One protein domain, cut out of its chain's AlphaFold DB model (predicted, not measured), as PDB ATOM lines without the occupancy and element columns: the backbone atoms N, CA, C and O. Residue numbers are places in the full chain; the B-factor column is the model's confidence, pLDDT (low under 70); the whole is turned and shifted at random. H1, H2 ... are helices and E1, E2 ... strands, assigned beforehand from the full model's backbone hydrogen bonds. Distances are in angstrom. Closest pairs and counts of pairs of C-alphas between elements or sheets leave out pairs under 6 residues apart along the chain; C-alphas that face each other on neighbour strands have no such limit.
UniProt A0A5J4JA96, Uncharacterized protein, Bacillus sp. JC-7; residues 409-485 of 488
ATOM      1  N   LYS A 409     -21.891  43.102 -23.236       88.69
ATOM      2  CA  LYS A 409     -22.190  44.245 -22.364       88.69
ATOM      3  C   LYS A 409     -23.699  44.499 -22.166       88.69
ATOM      4  O   LYS A 409     -24.095  44.676 -21.017       88.69
ATOM      5  N   PRO A 410     -24.575  44.398 -23.192       90.06
ATOM      6  CA  PRO A 410     -26.019  44.579 -22.991       90.06
ATOM      7  C   PRO A 410     -26.674  43.545 -22.065       90.06
ATOM      8  O   PRO A 410     -27.739  43.803 -21.515       90.06
ATOM      9  N   ILE A 411     -26.079  42.357 -21.919       92.12
ATOM     10  CA  ILE A 411     -26.541  41.336 -20.969       92.12
ATOM     11  C   ILE A 411     -26.084  41.707 -19.560       92.12
ATOM     12  O   ILE A 411     -26.868  41.609 -18.625       92.12
ATOM     13  N   PHE A 412     -24.835  42.162 -19.419       92.25
ATOM     14  CA  PHE A 412     -24.305  42.642 -18.144       92.25
ATOM     15  C   PHE A 412     -25.111  43.830 -17.600       92.25
ATOM     16  O   PHE A 412     -25.430  43.873 -16.419       92.25
ATOM     17  N   GLU A 413     -25.495  44.768 -18.467       91.56
ATOM     18  CA  GLU A 413     -26.339  45.919 -18.118       91.56
ATOM     19  C   GLU A 413     -27.785  45.531 -17.779       91.56
ATOM     20  O   GLU A 413     -28.463  46.279 -17.084       91.56
ATOM     21  N   GLN A 414     -28.246  44.362 -18.235       92.75
ATOM     22  CA  GLN A 414     -29.542  43.806 -17.848       92.75
ATOM     23  C   GLN A 414     -29.483  43.027 -16.536       92.75
ATOM     24  O   GLN A 414     -30.535  42.619 -16.072       92.75
ATOM     25  N   LEU A 415     -28.326  42.787 -15.913       92.62
ATOM     26  CA  LEU A 415     -28.315  42.266 -14.543       92.62
ATOM     27  C   LEU A 415     -28.908  43.310 -13.596       92.62
ATOM     28  O   LEU A 415     -28.657  44.507 -13.756       92.62
ATOM     29  N   ARG A 416     -29.667  42.858 -12.590       92.62
ATOM     30  CA  ARG A 416     -30.140  43.741 -11.517       92.62
ATOM     31  C   ARG A 416     -28.948  44.473 -10.896       92.62
ATOM     32  O   ARG A 416     -27.849  43.924 -10.792       92.62
ATOM     33  N   GLU A 417     -29.144  45.743 -10.563       89.56
ATOM     34  CA  GLU A 417     -28.038  46.651 -10.268       89.56
ATOM     35  C   GLU A 417     -27.184  46.214  -9.071       89.56
ATOM     36  O   GLU A 417     -25.958  46.284  -9.149       89.56
ATOM     37  N   ASP A 418     -27.817  45.740  -8.003       82.75
ATOM     38  CA  ASP A 418     -27.172  45.169  -6.820       82.75
ATOM     39  C   ASP A 418     -26.264  43.988  -7.196       82.75
ATOM     40  O   ASP A 418     -25.075  43.992  -6.887       82.75
ATOM     41  N   VAL A 419     -26.775  43.038  -7.984       85.19
ATOM     42  CA  VAL A 419     -26.005  41.887  -8.471       85.19
ATOM     43  C   VAL A 419     -24.842  42.349  -9.337       85.19
ATOM     44  O   VAL A 419     -23.721  41.876  -9.186       85.19
ATOM     45  N   ARG A 420     -25.071  43.310 -10.230       87.81
ATOM     46  CA  ARG A 420     -24.017  43.853 -11.089       87.81
ATOM     47  C   ARG A 420     -22.889  44.493 -10.273       87.81
ATOM     48  O   ARG A 420     -21.723  44.253 -10.580       87.81
ATOM     49  N   ARG A 421     -23.227  45.290  -9.253       83.56
ATOM     50  CA  ARG A 421     -22.260  45.976  -8.380       83.56
ATOM     51  C   ARG A 421     -21.494  44.996  -7.495       83.56
ATOM     52  O   ARG A 421     -20.287  45.131  -7.341       83.56
ATOM     53  N   GLU A 422     -22.182  44.012  -6.929       76.81
ATOM     54  CA  GLU A 422     -21.589  43.104  -5.948       76.81
ATOM     55  C   GLU A 422     -20.882  41.886  -6.542       76.81
ATOM     56  O   GLU A 422     -19.969  41.333  -5.923       76.81
ATOM     57  N   LEU A 423     -21.363  41.407  -7.689       79.00
ATOM     58  CA  LEU A 423     -20.975  40.126  -8.278       79.00
ATOM     59  C   LEU A 423     -20.403  40.256  -9.689       79.00
ATOM     60  O   LEU A 423     -19.949  39.260 -10.252       79.00
ATOM     61  N   GLY A 424     -20.395  41.456 -10.275       81.19
ATOM     62  CA  GLY A 424     -19.990  41.653 -11.666       81.19
ATOM     63  C   GLY A 424     -18.570  41.182 -11.994       81.19
ATOM     64  O   GLY A 424     -18.301  40.806 -13.134       81.19
ATOM     65  N   ASP A 425     -17.697  41.124 -10.989       79.62
ATOM     66  CA  ASP A 425     -16.309  40.663 -11.104       79.62
ATOM     67  C   ASP A 425     -16.162  39.133 -11.094       79.62
ATOM     68  O   ASP A 425     -15.080  38.615 -11.356       79.62
ATOM     69  N   PHE A 426     -17.247  38.406 -10.819       75.12
ATOM     70  CA  PHE A 426     -17.260  36.944 -10.714       75.12
ATOM     71  C   PHE A 426     -18.154  36.285 -11.772       75.12
ATOM     72  O   PHE A 426     -17.984  35.107 -12.087       75.12
ATOM     73  N   ILE A 427     -19.083  37.038 -12.371       80.00
ATOM     74  CA  ILE A 427     -20.031  36.503 -13.351       80.00
ATOM     75  C   ILE A 427     -19.333  36.272 -14.696       80.00
ATOM     76  O   ILE A 427     -18.970  37.206 -15.417       80.00
ATOM     77  N   THR A 428     -19.184  35.003 -15.069       83.69
ATOM     78  CA  THR A 428     -18.589  34.592 -16.351       83.69
ATOM     79  C   THR A 428     -19.637  34.410 -17.447       83.69
ATOM     80  O   THR A 428     -20.801  34.117 -17.181       83.69
ATOM     81  N   VAL A 429     -19.220  34.493 -18.716       82.12
ATOM     82  CA  VAL A 429     -20.116  34.273 -19.874       82.12
ATOM     83  C   VAL A 429     -20.685  32.848 -19.963       82.12
ATOM     84  O   VAL A 429     -21.614  32.603 -20.732       82.12
ATOM     85  N   THR A 430     -20.115  31.899 -19.217       77.25
ATOM     86  CA  THR A 430     -20.521  30.487 -19.182       77.25
ATOM     87  C   THR A 430     -21.186  30.077 -17.868       77.25
ATOM     88  O   THR A 430     -21.461  28.890 -17.696       77.25
ATOM     89  N   GLU A 431     -21.472  31.017 -16.960       77.12
ATOM     90  CA  GLU A 431     -22.109  30.717 -15.671       77.12
ATOM     91  C   GLU A 431     -23.475  30.041 -15.879       77.12
ATOM     92  O   GLU A 431     -24.368  30.577 -16.537       77.12
ATOM     93  N   GLN A 432     -23.620  28.830 -15.338       73.38
ATOM     94  CA  GLN A 432     -24.781  27.961 -15.569       73.38
ATOM     95  C   GLN A 432     -25.386  27.392 -14.282       73.38
ATOM     96  O   GLN A 432     -26.340  26.627 -14.362       73.38
ATOM     97  N   ASP A 433     -24.827  27.752 -13.127       65.56
ATOM     98  CA  ASP A 433     -25.144  27.098 -11.855       65.56
ATOM     99  C   ASP A 433     -25.973  27.994 -10.920       65.56
ATOM    100  O   ASP A 433     -26.539  27.507  -9.948       65.56
ATOM    101  N   ILE A 434     -26.053  29.303 -11.192       73.50
ATOM    102  CA  ILE A 434     -26.874  30.256 -10.429       73.50
ATOM    103  C   ILE A 434     -27.779  31.019 -11.377       73.50
ATOM    104  O   ILE A 434     -27.332  31.547 -12.404       73.50
ATOM    105  N   LYS A 435     -29.058  31.100 -11.014       83.81
ATOM    106  CA  LYS A 435     -29.969  32.037 -11.650       83.81
ATOM    107  C   LYS A 435     -29.690  33.434 -11.121       83.81
ATOM    108  O   LYS A 435     -29.621  33.664  -9.918       83.81
ATOM    109  N   ARG A 436     -29.524  34.380 -12.036       86.50
ATOM    110  CA  ARG A 436     -29.355  35.792 -11.711       86.50
ATOM    111  C   ARG A 436     -30.638  36.543 -12.073       86.50
ATOM    112  O   ARG A 436     -31.265  36.205 -13.084       86.50
ATOM    113  N   PRO A 437     -31.033  37.551 -11.281       91.69
ATOM    114  CA  PRO A 437     -32.116  38.446 -11.642       91.69
ATOM    115  C   PRO A 437     -31.652  39.379 -12.766       91.69
ATOM    116  O   PRO A 437     -30.664  40.106 -12.633       91.69
ATOM    117  N   PHE A 438     -32.383  39.364 -13.872       93.25
ATOM    118  CA  PHE A 438     -32.216  40.280 -14.989       93.25
ATOM    119  C   PHE A 438     -33.403  41.235 -15.076       93.25
ATOM    120  O   PHE A 438     -34.542  40.815 -14.903       93.25
ATOM    121  N   VAL A 439     -33.150  42.496 -15.406       94.44
ATOM    122  CA  VAL A 439     -34.133  43.548 -15.676       94.44
ATOM    123  C   VAL A 439     -34.237  43.743 -17.184       94.44
ATOM    124  O   VAL A 439     -33.246  43.997 -17.869       94.44
ATOM    125  N   CYS A 440     -35.439  43.593 -17.743       91.50
ATOM    126  CA  CYS A 440     -35.593  43.604 -19.194       91.50
ATOM    127  C   CYS A 440     -35.501  45.027 -19.723       91.50
ATOM    128  O   CYS A 440     -36.353  45.852 -19.412       91.50
ATOM    129  N   SER A 441     -34.559  45.287 -20.629       87.56
ATOM    130  CA  SER A 441     -34.417  46.611 -21.248       87.56
ATOM    131  C   SER A 441     -35.642  47.061 -22.055       87.56
ATOM    132  O   SER A 441     -35.782  48.244 -22.339       87.56
ATOM    133  N   LYS A 442     -36.533  46.132 -22.442       86.62
ATOM    134  CA  LYS A 442     -37.739  46.437 -23.229       86.62
ATOM    135  C   LYS A 442     -38.990  46.658 -22.394       86.62
ATOM    136  O   LYS A 442     -39.813  47.479 -22.773       86.62
ATOM    137  N   CYS A 443     -39.194  45.875 -21.335       89.06
ATOM    138  CA  CYS A 443     -40.427  45.937 -20.545       89.06
ATOM    139  C   CYS A 443     -40.217  46.294 -19.075       89.06
ATOM    140  O   CYS A 443     -41.202  46.351 -18.351       89.06
ATOM    141  N   GLY A 444     -38.978  46.484 -18.615       89.25
ATOM    142  CA  GLY A 444     -38.651  46.814 -17.224       89.25
ATOM    143  C   GLY A 444     -38.847  45.672 -16.221       89.25
ATOM    144  O   GLY A 444     -38.327  45.744 -15.113       89.25
ATOM    145  N   ASN A 445     -39.544  44.596 -16.592       90.50
ATOM    146  CA  ASN A 445     -39.800  43.479 -15.684       90.50
ATOM    147  C   ASN A 445     -38.523  42.710 -15.346       90.50
ATOM    148  O   ASN A 445     -37.678  42.462 -16.215       90.50
ATOM    149  N   THR A 446     -38.449  42.269 -14.092       91.50
ATOM    150  CA  THR A 446     -37.384  41.389 -13.611       91.50
ATOM    151  C   THR A 446     -37.728  39.925 -13.890       91.50
ATOM    152  O   THR A 446     -38.886  39.527 -13.771       91.50
ATOM    153  N   TRP A 447     -36.740  39.111 -14.262       93.19
ATOM    154  CA  TRP A 447     -36.868  37.653 -14.332       93.19
ATOM    155  C   TRP A 447     -35.568  36.969 -13.910       93.19
ATOM    156  O   TRP A 447     -34.486  37.527 -14.072       93.19
ATOM    157  N   GLU A 448     -35.662  35.739 -13.415       90.31
ATOM    158  CA  GLU A 448     -34.492  34.951 -13.023       90.31
ATOM    159  C   GLU A 448     -34.095  33.953 -14.111       90.31
ATOM    160  O   GLU A 448     -34.938  33.239 -14.665       90.31
ATOM    161  N   GLN A 449     -32.804  33.900 -14.447       91.00
ATOM    162  CA  GLN A 449     -32.283  32.968 -15.449       91.00
ATOM    163  C   GLN A 449     -30.784  32.701 -15.263       91.00
ATOM    164  O   GLN A 449     -30.069  33.504 -14.677       91.00
ATOM    165  N   TYR A 450     -30.279  31.589 -15.796       87.00
ATOM    166  CA  TYR A 450     -28.840  31.340 -15.886       87.00
ATOM    167  C   TYR A 450     -28.181  32.247 -16.929       87.00
ATOM    168  O   TYR A 450     -28.671  32.375 -18.057       87.00
ATOM    169  N   VAL A 451     -27.016  32.807 -16.603       87.12
ATOM    170  CA  VAL A 451     -26.258  33.686 -17.511       87.12
ATOM    171  C   VAL A 451     -25.960  32.990 -18.839       87.12
ATOM    172  O   VAL A 451     -26.213  33.564 -19.897       87.12
ATOM    173  N   LYS A 452     -25.523  31.724 -18.817       86.62
ATOM    174  CA  LYS A 452     -25.267  30.914 -20.018       86.62
ATOM    175  C   LYS A 452     -26.489  30.831 -20.935       86.62
ATOM    176  O   LYS A 452     -26.335  30.923 -22.152       86.62
ATOM    177  N   ALA A 453     -27.692  30.688 -20.376       86.94
ATOM    178  CA  ALA A 453     -28.926  30.635 -21.158       86.94
ATOM    179  C   ALA A 453     -29.254  31.998 -21.789       86.94
ATOM    180  O   ALA A 453     -29.580  32.065 -22.974       86.94
ATOM    181  N   VAL A 454     -29.091  33.096 -21.041       90.94
ATOM    182  CA  VAL A 454     -29.284  34.458 -21.571       90.94
ATOM    183  C   VAL A 454     -28.275  34.774 -22.678       90.94
ATOM    184  O   VAL A 454     -28.652  35.278 -23.737       90.94
ATOM    185  N   VAL A 455     -27.003  34.417 -22.481       90.31
ATOM    186  CA  VAL A 455     -25.935  34.563 -23.482       90.31
ATOM    187  C   VAL A 455     -26.231  33.736 -24.730       90.31
ATOM    188  O   VAL A 455     -26.082  34.247 -25.841       90.31
ATOM    189  N   ALA A 456     -26.679  32.488 -24.578       87.12
ATOM    190  CA  ALA A 456     -27.058  31.639 -25.704       87.12
ATOM    191  C   ALA A 456     -28.221  32.246 -26.504       87.12
ATOM    192  O   ALA A 456     -28.113  32.394 -27.722       87.12
ATOM    193  N   ASN A 457     -29.287  32.687 -25.828       89.19
ATOM    194  CA  ASN A 457     -30.420  33.365 -26.465       89.19
ATOM    195  C   ASN A 457     -29.973  34.617 -27.228       89.19
ATOM    196  O   ASN A 457     -30.325  34.804 -28.394       89.19
ATOM    197  N   PHE A 458     -29.137  35.443 -26.597       90.50
ATOM    198  CA  PHE A 458     -28.632  36.681 -27.181       90.50
ATOM    199  C   PHE A 458     -27.763  36.436 -28.419       90.50
ATOM    200  O   PHE A 458     -27.870  37.164 -29.409       90.50
ATOM    201  N   ARG A 459     -26.912  35.403 -28.387       89.25
ATOM    202  CA  ARG A 459     -26.056  35.015 -29.516       89.25
ATOM    203  C   ARG A 459     -26.868  34.451 -30.679       89.25
ATOM    204  O   ARG A 459     -26.636  34.866 -31.812       89.25
ATOM    205  N   ASN A 460     -27.827  33.574 -30.392       86.62
ATOM    206  CA  ASN A 460     -28.636  32.888 -31.403       86.62
ATOM    207  C   ASN A 460     -29.731  33.785 -32.002       86.62
ATOM    208  O   ASN A 460     -30.239  33.526 -33.091       86.62
ATOM    209  N   SER A 461     -30.106  34.863 -31.314       83.12
ATOM    210  CA  SER A 461     -31.105  35.802 -31.806       83.12
ATOM    211  C   SER A 461     -30.521  36.791 -32.816       83.12
ATOM    212  O   SER A 461     -29.651  37.601 -32.488       83.12
ATOM    213  N   LYS A 462     -31.114  36.847 -34.019       80.25
ATOM    214  CA  LYS A 462     -30.840  37.910 -35.009       80.25
ATOM    215  C   LYS A 462     -31.118  39.317 -34.458       80.25
ATOM    216  O   LYS A 462     -30.471  40.273 -34.862       80.25
ATOM    217  N   ARG A 463     -32.054  39.440 -33.506       82.31
ATOM    218  CA  ARG A 463     -32.440  40.704 -32.848       82.31
ATOM    219  C   ARG A 463     -31.790  40.894 -31.476       82.31
ATOM    220  O   ARG A 463     -32.260  41.731 -30.708       82.31
ATOM    221  N   LYS A 464     -30.775  40.087 -31.138       83.56
ATOM    222  CA  LYS A 464     -30.070  40.153 -29.848       83.56
ATOM    223  C   LYS A 464     -31.016  40.079 -28.639       83.56
ATOM    224  O   LYS A 464     -30.860  40.782 -27.646       83.56
ATOM    225  N   ALA A 465     -32.046  39.239 -28.736       83.56
ATOM    226  CA  ALA A 465     -33.003  39.034 -27.656       83.56
ATOM    227  C   ALA A 465     -32.390  38.195 -26.523       83.56
ATOM    228  O   ALA A 465     -31.846  37.125 -26.771       83.56
ATOM    229  N   THR A 466     -32.544  38.648 -25.279       84.12
ATOM    230  CA  THR A 466     -32.049  37.965 -24.067       84.12
ATOM    231  C   THR A 466     -32.950  36.821 -23.588       84.12
ATOM    232  O   THR A 466     -32.524  35.982 -22.798       84.12
ATOM    233  N   GLY A 467     -34.183  36.739 -24.103       81.44
ATOM    234  CA  GLY A 467     -35.145  35.689 -23.750       81.44
ATOM    235  C   GLY A 467     -36.072  36.030 -22.579       81.44
ATOM    236  O   GLY A 467     -36.581  35.112 -21.946       81.44
ATOM    237  N   CYS A 468     -36.316  37.319 -22.296       88.88
ATOM    238  CA  CYS A 468     -37.315  37.753 -21.310       88.88
ATOM    239  C   CYS A 468     -38.688  37.081 -21.566       88.88
ATOM    240  O   CYS A 468     -39.270  37.297 -22.643       88.88
ATOM    241  N   PRO A 469     -39.239  36.315 -20.601       84.44
ATOM    242  CA  PRO A 469     -40.497  35.589 -20.776       84.44
ATOM    243  C   PRO A 469     -41.688  36.495 -21.103       84.44
ATOM    244  O   PRO A 469     -42.485  36.168 -21.980       84.44
ATOM    245  N   THR A 470     -41.787  37.671 -20.471       84.25
ATOM    246  CA  THR A 470     -42.886  38.618 -20.722       84.25
ATOM    247  C   THR A 470     -42.900  39.090 -22.175       84.25
ATOM    248  O   THR A 470     -43.940  39.071 -22.834       84.25
ATOM    249  N   CYS A 471     -41.743  39.488 -22.713       84.06
ATOM    250  CA  CYS A 471     -41.644  39.906 -24.111       84.06
ATOM    251  C   CYS A 471     -41.872  38.736 -25.080       84.06
ATOM    252  O   CYS A 471     -42.453  38.927 -26.148       84.06
ATOM    253  N   ALA A 472     -41.422  37.531 -24.723       77.56
ATOM    254  CA  ALA A 472     -41.629  36.337 -25.537       77.56
ATOM    255  C   ALA A 472     -43.117  35.957 -25.633       77.56
ATOM    256  O   ALA A 472     -43.598  35.659 -26.727       77.56
ATOM    257  N   ASN A 473     -43.858  36.033 -24.525       73.38
ATOM    258  CA  ASN A 473     -45.286  35.711 -24.489       73.38
ATOM    259  C   ASN A 473     -46.134  36.742 -25.249       73.38
ATOM    260  O   ASN A 473     -46.956  36.343 -26.072       73.38
ATOM    261  N   LYS A 474     -45.846  38.046 -25.119       66.62
ATOM    262  CA  LYS A 474     -46.515  39.091 -25.924       66.62
ATOM    263  C   LYS A 474     -46.344  38.874 -27.431       66.62
ATOM    264  O   LYS A 474     -47.282  39.072 -28.198       66.62
ATOM    265  N   ASN A 475     -45.169  38.417 -27.869       62.62
ATOM    266  CA  ASN A 475     -44.944  38.079 -29.276       62.62
ATOM    267  C   ASN A 475     -45.731  36.835 -29.715       62.62
ATOM    268  O   ASN A 475     -46.222  36.804 -30.841       62.62
ATOM    269  N   LYS A 476     -45.869  35.814 -28.856       66.38
ATOM    270  CA  LYS A 476     -46.704  34.638 -29.155       66.38
ATOM    271  C   LYS A 476     -48.173  35.026 -29.309       66.38
ATOM    272  O   LYS A 476     -48.799  34.612 -30.278       66.38
ATOM    273  N   GLU A 477     -48.692  35.854 -28.409       68.38
ATOM    274  CA  GLU A 477     -50.070  36.356 -28.467       68.38
ATOM    275  C   GLU A 477     -50.314  37.229 -29.701       68.38
ATOM    276  O   GLU A 477     -51.318  37.053 -30.390       68.38
ATOM    277  N   LEU A 478     -49.383  38.130 -30.031       67.75
ATOM    278  CA  LEU A 478     -49.466  38.951 -31.239       67.75
ATOM    279  C   LEU A 478     -49.441  38.088 -32.507       67.75
ATOM    280  O   LEU A 478     -50.277  38.273 -33.386       67.75
ATOM    281  N   ASN A 479     -48.544  37.103 -32.582       67.94
ATOM    282  CA  ASN A 479     -48.475  36.179 -33.715       67.94
ATOM    283  C   ASN A 479     -49.730  35.300 -33.820       67.94
ATOM    284  O   ASN A 479     -50.189  35.032 -34.926       67.94
ATOM    285  N   ALA A 480     -50.314  34.872 -32.697       69.50
ATOM    286  CA  ALA A 480     -51.580  34.142 -32.684       69.50
ATOM    287  C   ALA A 480     -52.748  35.013 -33.178       69.50
ATOM    288  O   ALA A 480     -53.572  34.545 -33.963       69.50
ATOM    289  N   LYS A 481     -52.790  36.295 -32.783       70.06
ATOM    290  CA  LYS A 481     -53.773  37.272 -33.279       70.06
ATOM    291  C   LYS A 481     -53.604  37.549 -34.774       70.06
ATOM    292  O   LYS A 481     -54.594  37.537 -35.494       70.06
ATOM    293  N   LEU A 482     -52.373  37.740 -35.254       70.25
ATOM    294  CA  LEU A 482     -52.082  37.959 -36.676       70.25
ATOM    295  C   LEU A 482     -52.415  36.731 -37.533       70.25
ATOM    296  O   LEU A 482     -53.003  36.888 -38.595       70.25
ATOM    297  N   LYS A 483     -52.131  35.511 -37.053       67.69
ATOM    298  CA  LYS A 483     -52.558  34.276 -37.734       67.69
ATOM    299  C   LYS A 483     -54.078  34.171 -37.830       67.69
ATOM    300  O   LYS A 483     -54.579  33.858 -38.899       67.69
ATOM    301  N   LYS A 484     -54.815  34.482 -36.757       67.00
ATOM    302  CA  LYS A 484     -56.288  34.527 -36.798       67.00
ATOM    303  C   LYS A 484     -56.825  35.587 -37.765       67.00
ATOM    304  O   LYS A 484     -57.858  35.359 -38.371       67.00
ATOM    305  N   LYS A 485     -56.125  36.714 -37.929       62.00
ATOM    306  CA  LYS A 485     -56.511  37.808 -38.837       62.00
ATOM    307  C   LYS A 485     -56.197  37.553 -40.318       62.00
ATOM    308  O   LYS A 485     -56.699  38.288 -41.148       62.00
TER     309      LYS A 485
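What this domain is: This is residues 409 to 485 of the 488 residues of an uncharacterized protein of Bacillus sp. JC-7 (UniProt A0A5J4JA96). A small body sits round a two-stranded hairpin, E1 and E2, with the short helices H2 and H3 next to E1, and a long helical arm sticks out from it. The arm is H4, whose residues 472 to 485 stand free and lengthen the whole to 49 A, where the body without them spans 29 A. The printed part has 77 residues, with four named helices and two named strands in the order H1, H2, E1, E2, H3, H4; the sheet, E1 - E2, is antiparallel, and the class is mixed, helices and strands. The whole is only just loose, close to compact, with a radius of gyration of the C-alphas of 13.8 A, and it spans 49 by 22 by 20 A.

How they stand to each other: Start with H1, residues 409 to 412, and go on to H2, residues 417 to 423: they are close but not clearly touching, the closest C-alphas being those of Phe 412 and Arg 420, 7.2 A apart. Next look at E1, residues 435 to 439, where the C-alpha of Arg 436 is 7.7 A from that of Val 419 in H2, the closest pair of the two. E2, residues 446 to 450, is its antiparallel neighbour in a hairpin, at 144 degrees between directions; N 436 and O 449 are 2.8 A apart and N 447 and O 438 2.9 A, both within hydrogen-bond range. In H3, residues 451 to 460, Val 451 makes the closest C-alpha pair with E1, 6.9 A from Arg 436. H1 and H3 are close but not clearly touching, with the C-alphas of Ile 411 and Val 455 closest at 7.2 A. In H4, residues 469 to 485, the C-alpha of Pro 469 is 7.7 A from that of Trp 447 in E2, their closest pair, while H3 and H4 are apart. In H2, H3 and H4 every O i to N i+4 pair is within hydrogen-bond range; H1 is too short for such a pair.

Where its parts are: Find C-alpha 409 at (-22.190, 44.245, -22.364), where H1 begins; it is 5.0 A long, and H2 9.8 A. E1 begins at C-alpha 435, (-29.969, 32.037, -11.650), and measures 12.9 A; E2 measures 13.4 A and H3 14.1 A. H4 runs 24.2 A to C-alpha 485 at (-56.511, 37.808, -38.837).

The domain as a whole: The two C-alphas farthest apart are those of Asp 425 and Lys 485, 48.9 A. Without the free stretch, the body of 63 residues spans 29 by 23 by 19 A. The printed part has no cut, and its one long link is H2 to E1, 11 residues. Look in the B-factor column for a mean pLDDT of 82.7 over the printed part; residue 433, residues 474 to 480 and residues 483 to 485 are under 70.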